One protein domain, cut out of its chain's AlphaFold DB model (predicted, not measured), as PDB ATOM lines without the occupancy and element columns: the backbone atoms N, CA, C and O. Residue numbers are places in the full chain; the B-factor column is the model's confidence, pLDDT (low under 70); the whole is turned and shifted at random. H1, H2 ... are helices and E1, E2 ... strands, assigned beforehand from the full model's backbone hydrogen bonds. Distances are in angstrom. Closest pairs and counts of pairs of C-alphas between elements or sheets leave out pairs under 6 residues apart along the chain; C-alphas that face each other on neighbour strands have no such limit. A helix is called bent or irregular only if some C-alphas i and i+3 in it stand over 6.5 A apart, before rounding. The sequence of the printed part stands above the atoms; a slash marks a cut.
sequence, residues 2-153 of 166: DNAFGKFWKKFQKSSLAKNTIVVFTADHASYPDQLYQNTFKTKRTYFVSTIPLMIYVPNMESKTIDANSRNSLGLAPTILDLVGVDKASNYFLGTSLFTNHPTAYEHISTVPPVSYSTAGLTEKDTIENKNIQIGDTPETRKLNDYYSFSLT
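What this domain is: This is residues 2 to 153 of the 166 residues of the protein "Sulfatase domain-containing protein" of Lactococcus fujiensis JCM 16395 (UniProt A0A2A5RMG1). This is an open assembly of small parts joined by long loops: a short two-strand ribbon, E1 and E2, runs between H4, near E2 on one side, and H1, which lies apart on the other side. Beyond H4 is a second group, the hairpin E3 and E4, with H5 leading into it, residues 140 to 148 of H7 packing on it and H6 at E4; H3 lies far out at the other end of the loops from H2. The 152 printed residues hold seven named helices and four named strands, in the order H1 H2 E1 H3 E2 H4 H5 E3 E4 H6 H7, and both two-strand sheets, E1 - E2 and E3 - E4, are antiparallel. The class is mixed, helices and strands, with under half of the residues in named elements. The whole is only just compact, close to loose, with a radius of gyration of the C-alphas of 17.5 A and spans of 50 by 44 by 32 A.

How they stand to each other: Start with E1, residues 23 to 26, and E2, residues 54 to 57, antiparallel neighbours with 171 degrees between their directions. Look there for N 25 and O 55, 2.8 A apart, and N 55 and O 25, 2.9 A apart, both within hydrogen-bond range. H4, residues 73 to 83, and E2 are near each other, with 5 pairs of C-alphas within 10 A. H1, residues 2 to 13, is apart from E1 and from H4. H2, residues 16 to 19, is close to H1 but not clearly touching it; the C-alphas of Phe 12 and Ala 18, their closest, are 6.0 A apart. Now turn to H5, residues 105 to 108, which touches H4, the closest C-alphas being those of Leu 74 and Glu 107, 6.0 A apart. A tight link joins H5 to E3, residues 109 to 112, which forms a hairpin with E4, residues 115 to 118. These strands are antiparallel at 153 degrees, and N 117 and O 110 are within hydrogen-bond range at 2.8 A. H7, residues 139 to 152, touches H5 with residues 140 to 144 alone; the closest C-alphas, those of Tyr 106 and Glu 140, are 6.8 A apart. For H6, residues 128 to 131, and E4, the closest C-alphas are those of Tyr 117 and Ile 128, 7.2 A apart. H3, residues 35 to 41, touches no helix. In H1, H3 and H7 every O i to N i+4 pair is within hydrogen-bond range, in H4 5 of 7 are, and H2, H5 and H6 are too short for such a pair.

Where its parts are: Find C-alpha 23 at (2.566, -7.276, -45.201), where E1 begins; E2 ends at C-alpha 57, (1.538, -12.085, -44.316). H4 is 16.0 A from first to last C-alpha and only just irregular, C-alphas 74 and 77 being 7.0 A apart. H1 is 16.1 A long and begins at C-alpha 2, (-11.291, -5.139, -51.761). H2 is neither bent nor irregular, but only just: C-alphas 16 and 19 are 6.1 A apart. H3 is 10.0 A long, and E3 and E4 are 10.1 A and 10.3 A. H7, the longest helix, runs 20.1 A to C-alpha 152 at (-0.260, 14.044, -28.564). Residues 116 to 117 of E4 also pair with residues 134 to 135, antiparallel.

The domain as a whole: The two C-alphas farthest apart are those of Lys 14 and Asp 137, 50.7 A. The printed part has no cut. The long links are H3 to E2, E2 to H4 and H4 to H5, the last with 21 residues. The mean pLDDT of the printed part is 88.8; look at residues 150 to 153, of which 150 to 152 belong to H7, for the values under 70.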
ATOM      1  N   ASP A   2     -11.690  -3.759 -51.421       95.19
ATOM      2  CA  ASP A   2     -11.291  -5.139 -51.761       95.19
ATOM      3  C   ASP A   2     -10.626  -5.280 -53.147       95.19
ATOM      4  O   ASP A   2      -9.460  -5.648 -53.244       95.19
ATOM      5  N   ASN A   3     -11.288  -4.828 -54.219       97.75
ATOM      6  CA  ASN A   3     -10.713  -4.840 -55.572       97.75
ATOM      7  C   ASN A   3      -9.357  -4.104 -55.676       97.75
ATOM      8  O   ASN A   3      -8.452  -4.539 -56.389       97.75
ATOM      9  N   ALA A   4      -9.192  -2.983 -54.967       97.50
ATOM     10  CA  ALA A   4      -7.933  -2.239 -54.970       97.50
ATOM     11  C   ALA A   4      -6.826  -3.024 -54.251       97.50
ATOM     12  O   ALA A   4      -5.724  -3.142 -54.789       97.50
ATOM     13  N   PHE A   5      -7.140  -3.632 -53.102       96.81
ATOM     14  CA  PHE A   5      -6.216  -4.521 -52.403       96.81
ATOM     15  C   PHE A   5      -5.867  -5.748 -53.251       96.81
ATOM     16  O   PHE A   5      -4.696  -6.075 -53.385       96.81
ATOM     17  N   GLY A   6      -6.834  -6.367 -53.932       98.00
ATOM     18  CA  GLY A   6      -6.581  -7.488 -54.841       98.00
ATOM     19  C   GLY A   6      -5.652  -7.119 -56.004       98.00
ATOM     20  O   GLY A   6      -4.766  -7.895 -56.371       98.00
ATOM     21  N   LYS A   7      -5.792  -5.913 -56.571       98.38
ATOM     22  CA  LYS A   7      -4.860  -5.388 -57.585       98.38
ATOM     23  C   LYS A   7      -3.464  -5.148 -57.008       98.38
ATOM     24  O   LYS A   7      -2.484  -5.496 -57.666       98.38
ATOM     25  N   PHE A   8      -3.372  -4.579 -55.805       98.00
ATOM     26  CA  PHE A   8      -2.110  -4.423 -55.078       98.00
ATOM     27  C   PHE A   8      -1.449  -5.783 -54.840       98.00
ATOM     28  O   PHE A   8      -0.316  -5.985 -55.260       98.00
ATOM     29  N   TRP A   9      -2.183  -6.739 -54.274       98.12
ATOM     30  CA  TRP A   9      -1.692  -8.063 -53.915       98.12
ATOM     31  C   TRP A   9      -1.131  -8.813 -55.121       98.12
ATOM     32  O   TRP A   9      -0.015  -9.324 -55.077       98.12
ATOM     33  N   LYS A  10      -1.850  -8.792 -56.252       98.31
ATOM     34  CA  LYS A  10      -1.384  -9.388 -57.515       98.31
ATOM     35  C   LYS A  10      -0.088  -8.760 -58.028       98.31
ATOM     36  O   LYS A  10       0.724  -9.466 -58.621       98.31
ATOM     37  N   LYS A  11       0.102  -7.448 -57.855       98.31
ATOM     38  CA  LYS A  11       1.346  -6.759 -58.238       98.31
ATOM     39  C   LYS A  11       2.475  -7.067 -57.254       98.31
ATOM     40  O   LYS A  11       3.573  -7.388 -57.693       98.31
ATOM     41  N   PHE A  12       2.188  -7.025 -55.956       98.12
ATOM     42  CA  PHE A  12       3.131  -7.332 -54.885       98.12
ATOM     43  C   PHE A  12       3.697  -8.749 -55.028       98.12
ATOM     44  O   PHE A  12       4.910  -8.893 -55.129       98.12
ATOM     45  N   GLN A  13       2.838  -9.765 -55.170       97.31
ATOM     46  CA  GLN A  13       3.230 -11.175 -55.327       97.31
ATOM     47  C   GLN A  13       4.119 -11.446 -56.554       97.31
ATOM     48  O   GLN A  13       4.888 -12.400 -56.561       97.31
ATOM     49  N   LYS A  14       4.046 -10.606 -57.595       97.94
ATOM     50  CA  LYS A  14       4.907 -10.702 -58.790       97.94
ATOM     51  C   LYS A  14       6.237  -9.955 -58.654       97.94
ATOM     52  O   LYS A  14       7.076 -10.052 -59.544       97.94
ATOM     53  N   SER A  15       6.413  -9.169 -57.597       97.81
ATOM     54  CA  SER A  15       7.612  -8.362 -57.375       97.81
ATOM     55  C   SER A  15       8.680  -9.132 -56.599       97.81
ATOM     56  O   SER A  15       8.393 -10.115 -55.916       97.81
ATOM     57  N   SER A  16       9.923  -8.651 -56.643       97.06
ATOM     58  CA  SER A  16      11.003  -9.169 -55.795       97.06
ATOM     59  C   SER A  16      10.734  -8.978 -54.295       97.06
ATOM     60  O   SER A  16      11.228  -9.773 -53.499       97.06
ATOM     61  N   LEU A  17       9.909  -7.991 -53.920       96.94
ATOM     62  CA  LEU A  17       9.568  -7.670 -52.527       96.94
ATOM     63  C   LEU A  17       8.770  -8.783 -51.835       96.94
ATOM     64  O   LEU A  17       8.865  -8.945 -50.622       96.94
ATOM     65  N   ALA A  18       8.010  -9.586 -52.587       96.50
ATOM     66  CA  ALA A  18       7.190 -10.655 -52.012       96.50
ATOM     67  C   ALA A  18       8.004 -11.707 -51.245       96.50
ATOM     68  O   ALA A  18       7.461 -12.408 -50.399       96.50
ATOM     69  N   LYS A  19       9.308 -11.812 -51.522       95.50
ATOM     70  CA  LYS A  19      10.189 -12.816 -50.916       95.50
ATOM     71  C   LYS A  19      10.718 -12.416 -49.539       95.50
ATOM     72  O   LYS A  19      11.201 -13.279 -48.817       95.50
ATOM     73  N   ASN A  20      10.676 -11.129 -49.197       96.06
ATOM     74  CA  ASN A  20      11.356 -10.583 -48.020       96.06
ATOM     75  C   ASN A  20      10.578  -9.459 -47.315       96.06
ATOM     76  O   ASN A  20      11.158  -8.727 -46.519       96.06
ATOM     77  N   THR A  21       9.288  -9.297 -47.614       97.50
ATOM     78  CA  THR A  21       8.451  -8.242 -47.030       97.50
ATOM     79  C   THR A  21       7.303  -8.852 -46.241       97.50
ATOM     80  O   THR A  21       6.510  -9.620 -46.790       97.50
ATOM     81  N   ILE A  22       7.185  -8.459 -44.972       97.56
ATOM     82  CA  ILE A  22       5.981  -8.694 -44.172       97.56
ATOM     83  C   ILE A  22       4.919  -7.685 -44.611       97.56
ATOM     84  O   ILE A  22       5.195  -6.488 -44.688       97.56
ATOM     85  N   VAL A  23       3.703  -8.152 -44.886       97.75
ATOM     86  CA  VAL A  23       2.566  -7.276 -45.201       97.75
ATOM     87  C   VAL A  23       1.557  -7.353 -44.070       97.75
ATOM     88  O   VAL A  23       0.998  -8.413 -43.807       97.75
ATOM     89  N   VAL A  24       1.304  -6.214 -43.430       97.75
ATOM     90  CA  VAL A  24       0.254  -6.060 -42.421       97.75
ATOM     91  C   VAL A  24      -0.929  -5.353 -43.070       97.75
ATOM     92  O   VAL A  24      -0.806  -4.218 -43.528       97.75
ATOM     93  N   PHE A  25      -2.074  -6.021 -43.119       97.25
ATOM     94  CA  PHE A  25      -3.341  -5.433 -43.531       97.25
ATOM     95  C   PHE A  25      -4.250  -5.310 -42.315       97.25
ATOM     96  O   PHE A  25      -4.583  -6.307 -41.672       97.25
ATOM     97  N   THR A  26      -4.659  -4.085 -42.009       96.38
ATOM     98  CA  THR A  26      -5.553  -3.798 -40.891       96.38
ATOM     99  C   THR A  26      -6.370  -2.534 -41.153       96.38
ATOM    100  O   THR A  26      -6.183  -1.880 -42.182       96.38
ATOM    101  N   ALA A  27      -7.294  -2.220 -40.249       93.81
ATOM    102  CA  ALA A  27      -8.010  -0.952 -40.216       93.81
ATOM    103  C   ALA A  27      -7.566  -0.147 -38.989       93.81
ATOM    104  O   ALA A  27      -7.157  -0.707 -37.978       93.81
ATOM    105  N   ASP A  28      -7.646   1.169 -39.081       90.44
ATOM    106  CA  ASP A  28      -7.379   2.093 -37.980       90.44
ATOM    107  C   ASP A  28      -8.490   2.069 -36.922       90.44
ATOM    108  O   ASP A  28      -8.214   2.147 -35.726       90.44
ATOM    109  N   HIS A  29      -9.744   1.923 -37.358       90.31
ATOM    110  CA  HIS A  29     -10.909   1.865 -36.484       90.31
ATOM    111  C   HIS A  29     -12.046   1.012 -37.070       90.31
ATOM    112  O   HIS A  29     -12.054   0.634 -38.244       90.31
ATOM    113  N   ALA A  30     -13.056   0.717 -36.246       88.69
ATOM    114  CA  ALA A  30     -14.285   0.080 -36.709       88.69
ATOM    115  C   ALA A  30     -15.178   1.062 -37.487       88.69
ATOM    116  O   ALA A  30     -15.098   2.277 -37.308       88.69
ATOM    117  N   SER A  31     -16.087   0.541 -38.316       88.06
ATOM    118  CA  SER A  31     -17.056   1.366 -39.048       88.06
ATOM    119  C   SER A  31     -17.923   2.224 -38.120       88.06
ATOM    120  O   SER A  31     -18.222   1.830 -36.987       88.06
ATOM    121  N   TYR A  32     -18.402   3.360 -38.632       88.88
ATOM    122  CA  TYR A  32     -19.382   4.193 -37.937       88.88
ATOM    123  C   TYR A  32     -20.663   3.383 -37.646       88.88
ATOM    124  O   TYR A  32     -21.195   2.750 -38.559       88.88
ATOM    125  N   PRO A  33     -21.141   3.342 -36.389       87.44
ATOM    126  CA  PRO A  33     -22.356   2.627 -36.000       87.44
ATOM    127  C   PRO A  33     -23.626   3.431 -36.334       87.44
ATOM    128  O   PRO A  33     -24.487   3.633 -35.480       87.44
ATOM    129  N   ASP A  34     -23.747   3.943 -37.557       91.94
ATOM    130  CA  ASP A  34     -24.940   4.687 -37.968       91.94
ATOM    131  C   ASP A  34     -26.172   3.773 -38.115       91.94
ATOM    132  O   ASP A  34     -26.088   2.541 -38.055       91.94
ATOM    133  N   GLN A  35     -27.352   4.371 -38.297       91.81
ATOM    134  CA  GLN A  35     -28.601   3.611 -38.399       91.81
ATOM    135  C   GLN A  35     -28.580   2.616 -39.568       91.81
ATOM    136  O   GLN A  35     -29.141   1.522 -39.464       91.81
ATOM    137  N   LEU A  36     -27.933   2.980 -40.680       92.81
ATOM    138  CA  LEU A  36     -27.813   2.106 -41.841       92.81
ATOM    139  C   LEU A  36     -26.984   0.867 -41.493       92.81
ATOM    140  O   LEU A  36     -27.450  -0.249 -41.711       92.81
ATOM    141  N   TYR A  37     -25.810   1.050 -40.890       89.75
ATOM    142  CA  TYR A  37     -24.951  -0.026 -40.413       89.75
ATOM    143  C   TYR A  37     -25.694  -0.937 -39.432       89.75
ATOM    144  O   TYR A  37     -25.703  -2.157 -39.605       89.75
ATOM    145  N   GLN A  38     -26.366  -0.356 -38.435       88.50
ATOM    146  CA  GLN A  38     -27.142  -1.105 -37.442       88.50
ATOM    147  C   GLN A  38     -28.221  -1.974 -38.096       88.50
ATOM    148  O   GLN A  38     -28.335  -3.161 -37.785       88.50
ATOM    149  N   ASN A  39     -28.956  -1.421 -39.063       91.12
ATOM    150  CA  ASN A  39     -29.999  -2.139 -39.791       91.12
ATOM    151  C   ASN A  39     -29.424  -3.238 -40.694       91.12
ATOM    152  O   ASN A  39     -29.951  -4.350 -40.723       91.12
ATOM    153  N   THR A  40     -28.339  -2.951 -41.422       92.50
ATOM    154  CA  THR A  40     -27.687  -3.909 -42.327       92.50
ATOM    155  C   THR A  40     -27.103  -5.095 -41.566       92.50
ATOM    156  O   THR A  40     -27.317  -6.242 -41.956       92.50
ATOM    157  N   PHE A  41     -26.401  -4.836 -40.463       86.88
ATOM    158  CA  PHE A  41     -25.703  -5.864 -39.689       86.88
ATOM    159  C   PHE A  41     -26.509  -6.383 -38.493       86.88
ATOM    160  O   PHE A  41     -25.999  -7.197 -37.727       86.88
ATOM    161  N   LYS A  42     -27.768  -5.944 -38.340       87.94
ATOM    162  CA  LYS A  42     -28.683  -6.337 -37.251       87.94
ATOM    163  C   LYS A  42     -28.029  -6.223 -35.872       87.94
ATOM    164  O   LYS A  42     -28.138  -7.115 -35.034       87.94
ATOM    165  N   THR A  43     -27.323  -5.123 -35.656       82.81
ATOM    166  CA  THR A  43     -26.572  -4.851 -34.432       82.81
ATOM    167  C   THR A  43     -27.134  -3.628 -33.736       82.81
ATOM    168  O   THR A  43     -27.619  -2.709 -34.388       82.81
ATOM    169  N   LYS A  44     -27.053  -3.620 -32.406       83.25
ATOM    170  CA  LYS A  44     -27.416  -2.460 -31.592       83.25
ATOM    171  C   LYS A  44     -26.235  -1.551 -31.289       83.25
ATOM    172  O   LYS A  44     -26.455  -0.528 -30.680       83.25
ATOM    173  N   ARG A  45     -25.010  -1.910 -31.701       83.62
ATOM    174  CA  ARG A  45     -23.789  -1.148 -31.396       83.62
ATOM    175  C   ARG A  45     -23.966   0.328 -31.763       83.62
ATOM    176  O   ARG A  45     -24.247   0.618 -32.919       83.62
ATOM    177  N   THR A  46     -23.661   1.208 -30.817       81.75
ATOM    178  CA  THR A  46     -23.648   2.675 -30.949       81.75
ATOM    179  C   THR A  46     -22.249   3.292 -30.813       81.75
ATOM    180  O   THR A  46     -22.067   4.473 -31.094       81.75
ATOM    181  N   TYR A  47     -21.232   2.499 -30.450       83.50
ATOM    182  CA  TYR A  47     -19.856   2.966 -30.208       83.50
ATOM    183  C   TYR A  47     -18.844   2.459 -31.244       83.50
ATOM    184  O   TYR A  47     -19.029   1.401 -31.843       83.50
ATOM    185  N   PHE A  48     -17.718   3.163 -31.403       84.88
ATOM    186  CA  PHE A  48     -16.643   2.877 -32.377       84.88
ATOM    187  C   PHE A  48     -15.717   1.709 -32.033       84.88
ATOM    188  O   PHE A  48     -14.707   1.506 -32.702       84.88
ATOM    189  N   VAL A  49     -16.054   0.923 -31.016       87.50
ATOM    190  CA  VAL A  49     -15.246  -0.222 -30.608       87.50
ATOM    191  C   VAL A  49     -15.885  -1.501 -31.138       87.50
ATOM    192  O   VAL A  49     -17.024  -1.828 -30.804       87.50
ATOM    193  N   SER A  50     -15.165  -2.193 -32.016       87.69
ATOM    194  CA  SER A  50     -15.563  -3.465 -32.622       87.69
ATOM    195  C   SER A  50     -14.336  -4.148 -33.226       87.69
ATOM    196  O   SER A  50     -13.296  -3.514 -33.403       87.69
ATOM    197  N   THR A  51     -14.475  -5.420 -33.592       88.88
ATOM    198  CA  THR A  51     -13.456  -6.168 -34.333       88.88
ATOM    199  C   THR A  51     -13.086  -5.462 -35.640       88.88
ATOM    200  O   THR A  51     -13.961  -5.105 -36.434       88.88
ATOM    201  N   ILE A  52     -11.784  -5.295 -35.864       91.56
ATOM    202  CA  ILE A  52     -11.175  -4.828 -37.115       91.56
ATOM    203  C   ILE A  52     -10.407  -5.983 -37.767       91.56
ATOM    204  O   ILE A  52      -9.961  -6.889 -37.059       91.56
ATOM    205  N   PRO A  53     -10.221  -5.989 -39.098       93.38
ATOM    206  CA  PRO A  53      -9.378  -6.996 -39.725       93.38
ATOM    207  C   PRO A  53      -7.927  -6.846 -39.256       93.38
ATOM    208  O   PRO A  53      -7.407  -5.734 -39.164       93.38
ATOM    209  N   LEU A  54      -7.252  -7.969 -39.029       96.19
ATOM    210  CA  LEU A  54      -5.800  -8.039 -38.897       96.19
ATOM    211  C   LEU A  54      -5.310  -9.269 -39.659       96.19
ATOM    212  O   LEU A  54      -5.567 -10.402 -39.264       96.19
ATOM    213  N   MET A  55      -4.615  -9.037 -40.767       96.81
ATOM    214  CA  MET A  55      -3.950 -10.078 -41.542       96.81
ATOM    215  C   MET A  55      -2.469  -9.736 -41.629       96.81
ATOM    216  O   MET A  55      -2.108  -8.645 -42.069       96.81
ATOM    217  N   ILE A  56      -1.616 -10.671 -41.215       97.56
ATOM    218  CA  ILE A  56      -0.164 -10.527 -41.291       97.56
ATOM    219  C   ILE A  56       0.356 -11.614 -42.225       97.56
ATOM    220  O   ILE A  56       0.291 -12.800 -41.917       97.56
ATOM    221  N   TYR A  57       0.850 -11.203 -43.388       97.12
ATOM    222  CA  TYR A  57       1.538 -12.085 -44.316       97.12
ATOM    223  C   TYR A  57       3.031 -12.066 -44.026       97.12
ATOM    224  O   TYR A  57       3.653 -11.003 -44.073       97.12
ATOM    225  N   VAL A  58       3.598 -13.250 -43.804       96.25
ATOM    226  CA  VAL A  58       5.038 -13.453 -43.665       96.25
ATOM    227  C   VAL A  58       5.492 -14.459 -44.731       96.25
ATOM    228  O   VAL A  58       4.914 -15.546 -44.816       96.25
ATOM    229  N   PRO A  59       6.492 -14.127 -45.570       95.19
ATOM    230  CA  PRO A  59       6.995 -15.052 -46.579       95.19
ATOM    231  C   PRO A  59       7.493 -16.361 -45.956       95.19
ATOM    232  O   PRO A  59       8.202 -16.344 -44.954       95.19
ATOM    233  N   ASN A  60       7.170 -17.492 -46.590       91.62
ATOM    234  CA  ASN A  60       7.604 -18.838 -46.184       91.62
ATOM    235  C   ASN A  60       7.119 -19.299 -44.794       91.62
ATOM    236  O   ASN A  60       7.683 -20.239 -44.240       91.62
ATOM    237  N   MET A  61       6.079 -18.671 -44.240       92.56
ATOM    238  CA  MET A  61       5.391 -19.163 -43.046       92.56
ATOM    239  C   MET A  61       4.054 -19.805 -43.408       92.56
ATOM    240  O   MET A  61       3.350 -19.343 -44.308       92.56
ATOM    241  N   GLU A  62       3.694 -20.864 -42.684       94.25
ATOM    242  CA  GLU A  62       2.364 -21.460 -42.785       94.25
ATOM    243  C   GLU A  62       1.297 -20.508 -42.243       94.25
ATOM    244  O   GLU A  62       1.515 -19.764 -41.282       94.25
ATOM    245  N   SER A  63       0.120 -20.529 -42.868       94.06
ATOM    246  CA  SER A  63      -1.007 -19.735 -42.405       94.06
ATOM    247  C   SER A  63      -1.586 -20.318 -41.119       94.06
ATOM    248  O   SER A  63      -1.763 -21.526 -40.970       94.06
ATOM    249  N   LYS A  64      -1.947 -19.431 -40.190       94.56
ATOM    250  CA  LYS A  64      -2.646 -19.788 -38.959       94.56
ATOM    251  C   LYS A  64      -3.694 -18.734 -38.636       94.56
ATOM    252  O   LYS A  64      -3.433 -17.540 -38.758       94.56
ATOM    253  N   THR A  65      -4.854 -19.184 -38.173       94.75
ATOM    254  CA  THR A  65      -5.842 -18.315 -37.531       94.75
ATOM    255  C   THR A  65      -5.561 -18.284 -36.036       94.75
ATOM    256  O   THR A  65      -5.433 -19.333 -35.401       94.75
ATOM    257  N   ILE A  66      -5.441 -17.083 -35.480       91.50
ATOM    258  CA  ILE A  66      -5.230 -16.856 -34.051       91.50
ATOM    259  C   ILE A  66      -6.399 -16.021 -33.553       91.50
ATOM    260  O   ILE A  66      -6.702 -14.981 -34.135       91.50
ATOM    261  N   ASP A  67      -7.041 -16.480 -32.484       91.38
ATOM    262  CA  ASP A  67      -7.991 -15.652 -31.757       91.38
ATOM    263  C   ASP A  67      -7.212 -14.594 -30.969       91.38
ATOM    264  O   ASP A  67      -6.390 -14.916 -30.107       91.38
ATOM    265  N   ALA A  68      -7.452 -13.321 -31.281       92.06
ATOM    266  CA  ALA A  68      -6.846 -12.204 -30.568       92.06
ATOM    267  C   ALA A  68      -7.421 -12.032 -29.149       92.06
ATOM    268  O   ALA A  68      -6.973 -11.146 -28.428       92.06
ATOM    269  N   ASN A  69      -8.399 -12.845 -28.735       91.94
ATOM    270  CA  ASN A  69      -9.048 -12.818 -27.424       91.94
ATOM    271  C   ASN A  69      -9.585 -11.424 -27.074       91.94
ATOM    272  O   ASN A  69      -9.422 -10.939 -25.959       91.94
ATOM    273  N   SER A  70     -10.174 -10.741 -28.061       91.88
ATOM    274  CA  SER A  70     -10.677  -9.365 -27.925       91.88
ATOM    275  C   SER A  70      -9.620  -8.328 -27.518       91.88
ATOM    276  O   SER A  70      -9.957  -7.309 -26.909       91.88
ATOM    277  N   ARG A  71      -8.343  -8.575 -27.824       94.44
ATOM    278  CA  ARG A  71      -7.268  -7.596 -27.633       94.44
ATOM    279  C   ARG A  71      -7.338  -6.497 -28.694       94.44
ATOM    280  O   ARG A  71      -7.766  -6.729 -29.824       94.44
ATOM    281  N   ASN A  72      -6.921  -5.295 -28.320       94.00
ATOM    282  CA  ASN A  72      -6.904  -4.114 -29.174       94.00
ATOM    283  C   ASN A  72      -5.557  -3.942 -29.910       94.00
ATOM    284  O   ASN A  72      -4.648  -4.772 -29.833       94.00
ATOM    285  N   SER A  73      -5.425  -2.838 -30.646       94.38
ATOM    286  CA  SER A  73      -4.274  -2.549 -31.508       94.38
ATOM    287  C   SER A  73      -2.952  -2.300 -30.770       94.38
ATOM    288  O   SER A  73      -1.906  -2.283 -31.423       94.38
ATOM    289  N   LEU A  74      -2.943  -2.174 -29.434       94.44
ATOM    290  CA  LEU A  74      -1.706  -2.042 -28.650       94.44
ATOM    291  C   LEU A  74      -0.777  -3.250 -28.817       94.44
ATOM    292  O   LEU A  74       0.441  -3.102 -28.713       94.44
ATOM    293  N   GLY A  75      -1.331  -4.428 -29.112       94.62
ATOM    294  CA  GLY A  75      -0.549  -5.637 -29.345       94.62
ATOM    295  C   GLY A  75       0.144  -5.694 -30.710       94.62
ATOM    296  O   GLY A  75       0.984  -6.565 -30.929       94.62
ATOM    297  N   LEU A  76      -0.154  -4.784 -31.648       95.94
ATOM    298  CA  LEU A  76       0.362  -4.875 -33.018       95.94
ATOM    299  C   LEU A  76       1.889  -4.753 -33.076       95.94
ATOM    300  O   LEU A  76       2.558  -5.656 -33.570       95.94
ATOM    301  N   ALA A  77       2.443  -3.652 -32.563       95.00
ATOM    302  CA  ALA A  77       3.884  -3.405 -32.588       95.00
ATOM    303  C   ALA A  77       4.704  -4.534 -31.928       95.00
ATOM    304  O   ALA A  77       5.589  -5.068 -32.601       95.00
ATOM    305  N   PRO A  78       4.413  -4.968 -30.684       94.94
ATOM    306  CA  PRO A  78       5.147  -6.078 -30.075       94.94
ATOM    307  C   PRO A  78       4.968  -7.406 -30.832       94.94
ATOM    308  O   PRO A  78       5.918  -8.172 -30.915       94.94
ATOM    309  N   THR A  79       3.815  -7.662 -31.466       95.81
ATOM    310  CA  THR A  79       3.638  -8.858 -32.320       95.81
ATOM    311  C   THR A  79       4.568  -8.840 -33.531       95.81
ATOM    312  O   THR A  79       5.140  -9.867 -33.889       95.81
ATOM    313  N   ILE A  80       4.733  -7.682 -34.178       96.12
ATOM    314  CA  ILE A  80       5.654  -7.555 -35.312       96.12
ATOM    315  C   ILE A  80       7.104  -7.739 -34.860       96.12
ATOM    316  O   ILE A  80       7.855  -8.409 -35.563       96.12
ATOM    317  N   LEU A  81       7.490  -7.192 -33.701       95.44
ATOM    318  CA  LEU A  81       8.832  -7.392 -33.142       95.44
ATOM    319  C   LEU A  81       9.127  -8.869 -32.869       95.44
ATOM    320  O   LEU A  81      10.180  -9.353 -33.284       95.44
ATOM    321  N   ASP A  82       8.178  -9.596 -32.278       93.31
ATOM    322  CA  ASP A  82       8.291 -11.043 -32.080       93.31
ATOM    323  C   ASP A  82       8.468 -11.788 -33.411       93.31
ATOM    324  O   ASP A  82       9.341 -12.648 -33.524       93.31
ATOM    325  N   LEU A  83       7.691 -11.438 -34.447       93.75
ATOM    326  CA  LEU A  83       7.798 -12.063 -35.776       93.75
ATOM    327  C   LEU A  83       9.173 -11.876 -36.422       93.75
ATOM    328  O   LEU A  83       9.613 -12.747 -37.170       93.75
ATOM    329  N   VAL A  84       9.843 -10.751 -36.162       93.94
ATOM    330  CA  VAL A  84      11.189 -10.475 -36.689       93.94
ATOM    331  C   VAL A  84      12.310 -10.881 -35.724       93.94
ATOM    332  O   VAL A  84      13.475 -10.610 -36.004       93.94
ATOM    333  N   GLY A  85      11.980 -11.544 -34.609       93.38
ATOM    334  CA  GLY A  85      12.952 -12.062 -33.644       93.38
ATOM    335  C   GLY A  85      13.598 -10.998 -32.752       93.38
ATOM    336  O   GLY A  85      14.728 -11.185 -32.305       93.38
ATOM    337  N   VAL A  86      12.919  -9.875 -32.504       93.50
ATOM    338  CA  VAL A  86      13.382  -8.824 -31.584       93.50
ATOM    339  C   VAL A  86      12.734  -9.035 -30.216       93.50
ATOM    340  O   VAL A  86      11.626  -8.572 -29.969       93.50
ATOM    341  N   ASP A  87      13.446  -9.711 -29.314       79.94
ATOM    342  CA  ASP A  87      12.956 -10.117 -27.986       79.94
ATOM    343  C   ASP A  87      13.637  -9.383 -26.807       79.94
ATOM    344  O   ASP A  87      13.216  -9.505 -25.657       79.94
ATOM    345  N   LYS A  88      14.685  -8.588 -27.076       76.94
ATOM    346  CA  LYS A  88      15.519  -7.910 -26.060       76.94
ATOM    347  C   LYS A  88      15.665  -6.410 -26.308       76.94
ATOM    348  O   LYS A  88      16.775  -5.887 -26.392       76.94
ATOM    349  N   ALA A  89      14.541  -5.707 -26.407       82.94
ATOM    350  CA  ALA A  89      14.519  -4.252 -26.532       82.94
ATOM    351  C   ALA A  89      13.710  -3.611 -25.398       82.94
ATOM    352  O   ALA A  89      12.524  -3.898 -25.219       82.94
ATOM    353  N   SER A  90      14.340  -2.698 -24.656       87.12
ATOM    354  CA  SER A  90      13.618  -1.822 -23.734       87.12
ATOM    355  C   SER A  90      12.621  -0.970 -24.516       87.12
ATOM    356  O   SER A  90      12.976  -0.332 -25.505       87.12
ATOM    357  N   ASN A  91      11.368  -0.965 -24.073       87.94
ATOM    358  CA  ASN A  91      10.290  -0.215 -24.698       87.94
ATOM    359  C   ASN A  91       9.282   0.245 -23.636       87.94
ATOM    360  O   ASN A  91       9.312  -0.209 -22.494       87.94
ATOM    361  N   TYR A  92       8.395   1.150 -24.038       88.31
ATOM    362  CA  TYR A  92       7.301   1.661 -23.210       88.31
ATOM    363  C   TYR A  92       5.934   1.197 -23.732       88.31
ATOM    364  O   TYR A  92       4.931   1.882 -23.532       88.31
ATOM    365  N   PHE A  93       5.880   0.075 -24.456       91.00
ATOM    366  CA  PHE A  93       4.620  -0.424 -24.986       91.00
ATOM    367  C   PHE A  93       3.706  -0.866 -23.849       91.00
ATOM    368  O   PHE A  93       4.112  -1.553 -22.915       91.00
ATOM    369  N   LEU A  94       2.444  -0.456 -23.946       92.31
ATOM    370  CA  LEU A  94       1.399  -0.898 -23.027       92.31
ATOM    371  C   LEU A  94       0.843  -2.274 -23.409       92.31
ATOM    372  O   LEU A  94       0.336  -2.986 -22.544       92.31
ATOM    373  N   GLY A  95       0.915  -2.629 -24.693       93.19
ATOM    374  CA  GLY A  95       0.495  -3.930 -25.198       93.19
ATOM    375  C   GLY A  95       1.629  -4.943 -25.234       93.19
ATOM    376  O   GLY A  95       2.799  -4.615 -25.041       93.19
ATOM    377  N   THR A  96       1.270  -6.185 -25.528       94.56
ATOM    378  CA  THR A  96       2.198  -7.306 -25.668       94.56
ATOM    379  C   THR A  96       1.929  -8.044 -26.973       94.56
ATOM    380  O   THR A  96       0.950  -7.785 -27.666       94.56
ATOM    381  N   SER A  97       2.810  -8.960 -27.352       95.12
ATOM    382  CA  SER A  97       2.634  -9.752 -28.567       95.12
ATOM    383  C   SER A  97       1.372 -10.620 -28.520       95.12
ATOM    384  O   SER A  97       1.027 -11.179 -27.478       95.12
ATOM    385  N   LEU A  98       0.688 -10.795 -29.650       95.12
ATOM    386  CA  LEU A  98      -0.469 -11.688 -29.769       95.12
ATOM    387  C   LEU A  98      -0.107 -13.166 -29.550       95.12
ATOM    388  O   LEU A  98      -1.002 -13.979 -29.340       95.12
ATOM    389  N   PHE A  99       1.183 -13.515 -29.548       93.12
ATOM    390  CA  PHE A  99       1.660 -14.868 -29.247       93.12
ATOM    391  C   PHE A  99       1.884 -15.128 -27.750       93.12
ATOM    392  O   PHE A  99       2.157 -16.265 -27.372       93.12
ATOM    393  N   THR A 100       1.781 -14.105 -26.893       92.25
ATOM    394  CA  THR A 100       1.934 -14.283 -25.443       92.25
ATOM    395  C   THR A 100       0.693 -14.900 -24.797       92.25
ATOM    396  O   THR A 100      -0.438 -14.624 -25.193       92.25
ATOM    397  N   ASN A 101       0.916 -15.660 -23.723       91.56
ATOM    398  CA  ASN A 101      -0.137 -16.156 -22.833       91.56
ATOM    399  C   ASN A 101      -0.417 -15.208 -21.651       91.56
ATOM    400  O   ASN A 101      -1.269 -15.499 -20.813       91.56
ATOM    401  N   HIS A 102       0.306 -14.089 -21.562       92.69
ATOM    402  CA  HIS A 102       0.218 -13.128 -20.461       92.69
ATOM    403  C   HIS A 102      -0.034 -11.706 -20.992       92.69
ATOM    404  O   HIS A 102       0.862 -10.862 -20.909       92.69
ATOM    405  N   PRO A 103      -1.209 -11.437 -21.594       93.75
ATOM    406  CA  PRO A 103      -1.551 -10.102 -22.073       93.75
ATOM    407  C   PRO A 103      -1.686  -9.112 -20.915       93.75
ATOM    408  O   PRO A 103      -1.989  -9.492 -19.779       93.75
ATOM    409  N   THR A 104      -1.493  -7.826 -21.198       93.50
ATOM    410  CA  THR A 104      -1.746  -6.778 -20.204       93.50
ATOM    411  C   THR A 104      -3.229  -6.417 -20.169       93.50
ATOM    412  O   THR A 104      -3.958  -6.573 -21.149       93.50
ATOM    413  N   ALA A 105      -3.688  -5.860 -19.047       91.44
ATOM    414  CA  ALA A 105      -5.064  -5.376 -18.930       91.44
ATOM    415  C   ALA A 105      -5.398  -4.256 -19.941       91.44
ATOM    416  O   ALA A 105      -6.540  -4.159 -20.386       91.44
ATOM    417  N   TYR A 106      -4.412  -3.444 -20.350       93.38
ATOM    418  CA  TYR A 106      -4.606  -2.331 -21.294       93.38
ATOM    419  C   TYR A 106      -5.051  -2.800 -22.679       93.38
ATOM    420  O   TYR A 106      -5.735  -2.075 -23.397       93.38
ATOM    421  N   GLU A 107      -4.694  -4.024 -23.058       94.12
ATOM    422  CA  GLU A 107      -5.050  -4.597 -24.356       94.12
ATOM    423  C   GLU A 107      -6.534  -4.934 -24.458       94.12
ATOM    424  O   GLU A 107      -7.037  -5.135 -25.556       94.12
ATOM    425  N   HIS A 108      -7.248  -4.938 -23.336       93.44
ATOM    426  CA  HIS A 108      -8.694  -5.099 -23.293       93.44
ATOM    427  C   HIS A 108      -9.419  -3.796 -22.958       93.44
ATOM    428  O   HIS A 108     -10.602  -3.822 -22.643       93.44
ATOM    429  N   ILE A 109      -8.731  -2.652 -22.989       92.19
ATOM    430  CA  ILE A 109      -9.326  -1.350 -22.697       92.19
ATOM    431  C   ILE A 109      -9.238  -0.489 -23.949       92.19
ATOM    432  O   ILE A 109      -8.155  -0.135 -24.404       92.19
ATOM    433  N   SER A 110     -10.387  -0.143 -24.519       89.31
ATOM    434  CA  SER A 110     -10.476   0.781 -25.654       89.31
ATOM    435  C   SER A 110     -11.107   2.086 -25.200       89.31
ATOM    436  O   SER A 110     -12.162   2.068 -24.570       89.31
ATOM    437  N   THR A 111     -10.490   3.217 -25.539       85.19
ATOM    438  CA  THR A 111     -10.994   4.539 -25.144       85.19
ATOM    439  C   THR A 111     -11.541   5.273 -26.359       85.19
ATOM    440  O   THR A 111     -10.819   5.504 -27.326       85.19
ATOM    441  N   VAL A 112     -12.814   5.661 -26.299       82.75
ATOM    442  CA  VAL A 112     -13.416   6.650 -27.202       82.75
ATOM    443  C   VAL A 112     -13.795   7.830 -26.314       82.75
ATOM    444  O   VAL A 112     -14.843   7.769 -25.663       82.75
ATOM    445  N   PRO A 113     -12.928   8.856 -26.204       76.44
ATOM    446  CA  PRO A 113     -13.091   9.904 -25.210       76.44
ATOM    447  C   PRO A 113     -14.507  10.503 -25.208       76.44
ATOM    448  O   PRO A 113     -15.050  10.779 -26.280       76.44
ATOM    449  N   PRO A 114     -15.113  10.700 -24.023       79.88
ATOM    450  CA  PRO A 114     -14.520  10.550 -22.686       79.88
ATOM    451  C   PRO A 114     -14.645   9.139 -22.073       79.88
ATOM    452  O   PRO A 114     -14.307   8.956 -20.908       79.88
ATOM    453  N   VAL A 115     -15.156   8.149 -22.809       83.81
ATOM    454  CA  VAL A 115     -15.555   6.846 -22.251       83.81
ATOM    455  C   VAL A 115     -14.529   5.763 -22.571       83.81
ATOM    456  O   VAL A 115     -14.044   5.650 -23.698       83.81
ATOM    457  N   SER A 116     -14.229   4.931 -21.575       88.50
ATOM    458  CA  SER A 116     -13.450   3.704 -21.740       88.50
ATOM    459  C   SER A 116     -14.366   2.482 -21.723       88.50
ATOM    460  O   SER A 116     -15.362   2.434 -20.998       88.50
ATOM    461  N   TYR A 117     -14.017   1.474 -22.511       90.00
ATOM    462  CA  TYR A 117     -14.767   0.230 -22.633       90.00
ATOM    463  C   TYR A 117     -13.838  -0.953 -22.399       90.00
ATOM    464  O   TYR A 117     -12.733  -0.984 -22.947       90.00
ATOM    465  N   SER A 118     -14.303  -1.937 -21.631       91.12
ATOM    466  CA  SER A 118     -13.629  -3.233 -21.560       91.12
ATOM    467  C   SER A 118     -13.979  -4.065 -22.794       91.12
ATOM    468  O   SER A 118     -15.101  -4.010 -23.277       91.12
ATOM    469  N   THR A 119     -13.049  -4.847 -23.320       91.06
ATOM    470  CA  THR A 119     -13.305  -5.873 -24.338       91.06
ATOM    471  C   THR A 119     -13.000  -7.272 -23.822       91.06
ATOM    472  O   THR A 119     -13.162  -8.240 -24.557       91.06
ATOM    473  N   ALA A 120     -12.587  -7.409 -22.560       89.88
ATOM    474  CA  ALA A 120     -12.228  -8.694 -21.980       89.88
ATOM    475  C   ALA A 120     -13.416  -9.670 -22.016       89.88
ATOM    476  O   ALA A 120     -14.507  -9.358 -21.537       89.88
ATOM    477  N   GLY A 121     -13.192 -10.860 -22.577       86.12
ATOM    478  CA  GLY A 121     -14.200 -11.920 -22.646       86.12
ATOM    479  C   GLY A 121     -15.325 -11.680 -23.660       86.12
ATOM    480  O   GLY A 121     -16.351 -12.357 -23.581       86.12
ATOM    481  N   LEU A 122     -15.165 -10.734 -24.589       86.31
ATOM    482  CA  LEU A 122     -16.088 -10.588 -25.712       86.31
ATOM    483  C   LEU A 122     -15.846 -11.660 -26.778       86.31
ATOM    484  O   LEU A 122     -14.746 -12.166 -26.963       86.31
ATOM    485  N   THR A 123     -16.886 -11.987 -27.531       81.75
ATOM    486  CA  THR A 123     -16.772 -12.803 -28.744       81.75
ATOM    487  C   THR A 123     -17.117 -11.969 -29.973       81.75
ATOM    488  O   THR A 123     -17.684 -10.888 -29.848       81.75
ATOM    489  N   GLU A 124     -16.852 -12.474 -31.180       70.00
ATOM    490  CA  GLU A 124     -17.226 -11.787 -32.432       70.00
ATOM    491  C   GLU A 124     -18.729 -11.469 -32.545       70.00
ATOM    492  O   GLU A 124     -19.122 -10.567 -33.283       70.00
ATOM    493  N   LYS A 125     -19.583 -12.210 -31.826       72.75
ATOM    494  CA  LYS A 125     -21.036 -11.980 -31.789       72.75
ATOM    495  C   LYS A 125     -21.446 -10.963 -30.726       72.75
ATOM    496  O   LYS A 125     -22.550 -10.419 -30.795       72.75
ATOM    497  N   ASP A 126     -20.590 -10.731 -29.736       77.31
ATOM    498  CA  ASP A 126     -20.843  -9.773 -28.677       77.31
ATOM    499  C   ASP A 126     -20.427  -8.376 -29.129       77.31
ATOM    500  O   ASP A 126     -19.358  -8.157 -29.692       77.31
ATOM    501  N   THR A 127     -21.272  -7.396 -28.835       73.25
ATOM    502  CA  THR A 127     -20.878  -5.993 -28.901       73.25
ATOM    503  C   THR A 127     -20.705  -5.474 -27.483       73.25
ATOM    504  O   THR A 127     -21.321  -5.974 -26.538       73.25
ATOM    505  N   ILE A 128     -19.891  -4.434 -27.337       76.75
ATOM    506  CA  ILE A 128     -19.684  -3.745 -26.059       76.75
ATOM    507  C   ILE A 128     -21.008  -3.294 -25.442       76.75
ATOM    508  O   ILE A 128     -21.223  -3.441 -24.243       76.75
ATOM    509  N   GLU A 129     -21.914  -2.788 -26.276       72.81
ATOM    510  CA  GLU A 129     -23.242  -2.362 -25.851       72.81
ATOM    511  C   GLU A 129     -24.133  -3.536 -25.452       72.81
ATOM    512  O   GLU A 129     -24.793  -3.468 -24.421       72.81
ATOM    513  N   ASN A 130     -24.093  -4.660 -26.180       71.50
ATOM    514  CA  ASN A 130     -24.843  -5.859 -25.790       71.50
ATOM    515  C   ASN A 130     -24.467  -6.333 -24.375       71.50
ATOM    516  O   ASN A 130     -25.292  -6.936 -23.691       71.50
ATOM    517  N   LYS A 131     -23.226  -6.076 -23.946       79.19
ATOM    518  CA  LYS A 131     -22.706  -6.446 -22.625       79.19
ATOM    519  C   LYS A 131     -22.659  -5.277 -21.624       79.19
ATOM    520  O   LYS A 131     -22.348  -5.524 -20.466       79.19
ATOM    521  N   ASN A 132     -22.982  -4.043 -22.025       74.06
ATOM    522  CA  ASN A 132     -22.957  -2.825 -21.193       74.06
ATOM    523  C   ASN A 132     -21.664  -2.618 -20.366       74.06
ATOM    524  O   ASN A 132     -21.709  -2.214 -19.208       74.06
ATOM    525  N   ILE A 133     -20.494  -2.880 -20.951       81.94
ATOM    526  CA  ILE A 133     -19.187  -2.945 -20.248       81.94
ATOM    527  C   ILE A 133     -18.395  -1.628 -20.221       81.94
ATOM    528  O   ILE A 133     -17.163  -1.620 -20.324       81.94
ATOM    529  N   GLN A 134     -19.085  -0.496 -20.100       85.00
ATOM    530  CA  GLN A 134     -18.400   0.773 -19.853       85.00
ATOM    531  C   GLN A 134     -17.646   0.694 -18.527       85.00
ATOM    532  O   GLN A 134     -18.191   0.257 -17.513       85.00
ATOM    533  N   ILE A 135     -16.391   1.126 -18.543       83.56
ATOM    534  CA  ILE A 135     -15.576   1.215 -17.338       83.56
ATOM    535  C   ILE A 135     -15.385   2.688 -16.992       83.56
ATOM    536  O   ILE A 135     -15.134   3.523 -17.862       83.56
ATOM    537  N   GLY A 136     -15.585   2.996 -15.712       80.94
ATOM    538  CA  GLY A 136     -15.358   4.329 -15.173       80.94
ATOM    539  C   GLY A 136     -13.869   4.662 -15.096       80.94
ATOM    540  O   GLY A 136     -13.027   4.030 -15.727       80.94
ATOM    541  N   ASP A 137     -13.548   5.654 -14.278       80.31
ATOM    542  CA  ASP A 137     -12.178   6.118 -14.105       80.31
ATOM    543  C   ASP A 137     -11.377   5.200 -13.154       80.31
ATOM    544  O   ASP A 137     -11.397   5.364 -11.929       80.31
ATOM    545  N   THR A 138     -10.695   4.201 -13.719       84.94
ATOM    546  CA  THR A 138      -9.804   3.267 -13.015       84.94
ATOM    547  C   THR A 138      -8.334   3.699 -13.123       84.94
ATOM    548  O   THR A 138      -7.975   4.502 -13.988       84.94
ATOM    549  N   PRO A 139      -7.426   3.183 -12.272       84.81
ATOM    550  CA  PRO A 139      -5.992   3.445 -12.415       84.81
ATOM    551  C   PRO A 139      -5.446   3.108 -13.813       84.81
ATOM    552  O   PRO A 139      -4.618   3.843 -14.349       84.81
ATOM    553  N   GLU A 140      -5.936   2.031 -14.427       85.50
ATOM    554  CA  GLU A 140      -5.552   1.604 -15.772       85.50
ATOM    555  C   GLU A 140      -6.040   2.590 -16.833       85.50
ATOM    556  O   GLU A 140      -5.260   2.966 -17.710       85.50
ATOM    557  N   THR A 141      -7.295   3.054 -16.746       84.56
ATOM    558  CA  THR A 141      -7.830   4.041 -17.697       84.56
ATOM    559  C   THR A 141      -7.128   5.387 -17.556       84.56
ATOM    560  O   THR A 141      -6.821   6.007 -18.571       84.56
ATOM    561  N   ARG A 142      -6.786   5.821 -16.332       84.38
ATOM    562  CA  ARG A 142      -5.981   7.038 -16.105       84.38
ATOM    563  C   ARG A 142      -4.616   6.928 -16.756       84.38
ATOM    564  O   ARG A 142      -4.262   7.778 -17.558       84.38
ATOM    565  N   LYS A 143      -3.889   5.841 -16.493       83.44
ATOM    566  CA  LYS A 143      -2.557   5.635 -17.071       83.44
ATOM    567  C   LYS A 143      -2.598   5.564 -18.599       83.44
ATOM    568  O   LYS A 143      -1.693   6.064 -19.262       83.44
ATOM    569  N   LEU A 144      -3.637   4.946 -19.161       82.44
ATOM    570  CA  LEU A 144      -3.840   4.894 -20.608       82.44
ATOM    571  C   LEU A 144      -4.120   6.293 -21.185       82.44
ATOM    572  O   LEU A 144      -3.529   6.667 -22.196       82.44
ATOM    573  N   ASN A 145      -4.957   7.091 -20.519       79.50
ATOM    574  CA  ASN A 145      -5.212   8.485 -20.891       79.50
ATOM    575  C   ASN A 145      -3.947   9.352 -20.774       79.50
ATOM    576  O   ASN A 145      -3.661  10.149 -21.670       79.50
ATOM    577  N   ASP A 146      -3.148   9.162 -19.727       79.25
ATOM    578  CA  ASP A 146      -1.863   9.840 -19.541       79.25
ATOM    579  C   ASP A 146      -0.892   9.484 -20.678       79.25
ATOM    580  O   ASP A 146      -0.270  10.361 -21.276       79.25
ATOM    581  N   TYR A 147      -0.821   8.205 -21.059       76.12
ATOM    582  CA  TYR A 147      -0.013   7.744 -22.189       76.12
ATOM    583  C   TYR A 147      -0.421   8.408 -23.518       76.12
ATOM    584  O   TYR A 147       0.434   8.878 -24.280       76.12
ATOM    585  N   TYR A 148      -1.723   8.494 -23.804       71.06
ATOM    586  CA  TYR A 148      -2.218   9.135 -25.027       71.06
ATOM    587  C   TYR A 148      -2.121  10.669 -25.004       71.06
ATOM    588  O   TYR A 148      -1.885  11.281 -26.042       71.06
ATOM    589  N   SER A 149      -2.239  11.313 -23.842       73.00
ATOM    590  CA  SER A 149      -2.065  12.769 -23.727       73.00
ATOM    591  C   SER A 149      -0.600  13.197 -23.881       73.00
ATOM    592  O   SER A 149      -0.309  14.183 -24.564       73.00
ATOM    593  N   PHE A 150       0.338  12.418 -23.335       63.62
ATOM    594  CA  PHE A 150       1.772  12.664 -23.484       63.62
ATOM    595  C   PHE A 150       2.228  12.551 -24.947       63.62
ATOM    596  O   PHE A 150       3.006  13.374 -25.422       63.62
ATOM    597  N   SER A 151       1.700  11.571 -25.687       57.25
ATOM    598  CA  SER A 151       2.063  11.325 -27.091       57.25
ATOM    599  C   SER A 151       1.464  12.325 -28.090       57.25
ATOM    600  O   SER A 151       2.004  12.486 -29.183       57.25
ATOM    601  N   LEU A 152       0.389  13.031 -27.722       54.25
ATOM    602  CA  LEU A 152      -0.260  14.044 -28.564       54.25
ATOM    603  C   LEU A 152       0.183  15.480 -28.266       54.25
ATOM    604  O   LEU A 152      -0.197  16.394 -28.996       54.25
ATOM    605  N   THR A 153       0.994  15.701 -27.229       44.56
ATOM    606  CA  THR A 153       1.546  17.028 -26.943       44.56
ATOM    607  C   THR A 153       2.783  17.244 -27.821       44.56
ATOM    608  O   THR A 153       3.799  16.584 -27.600       44.56
TER     609      THR A 153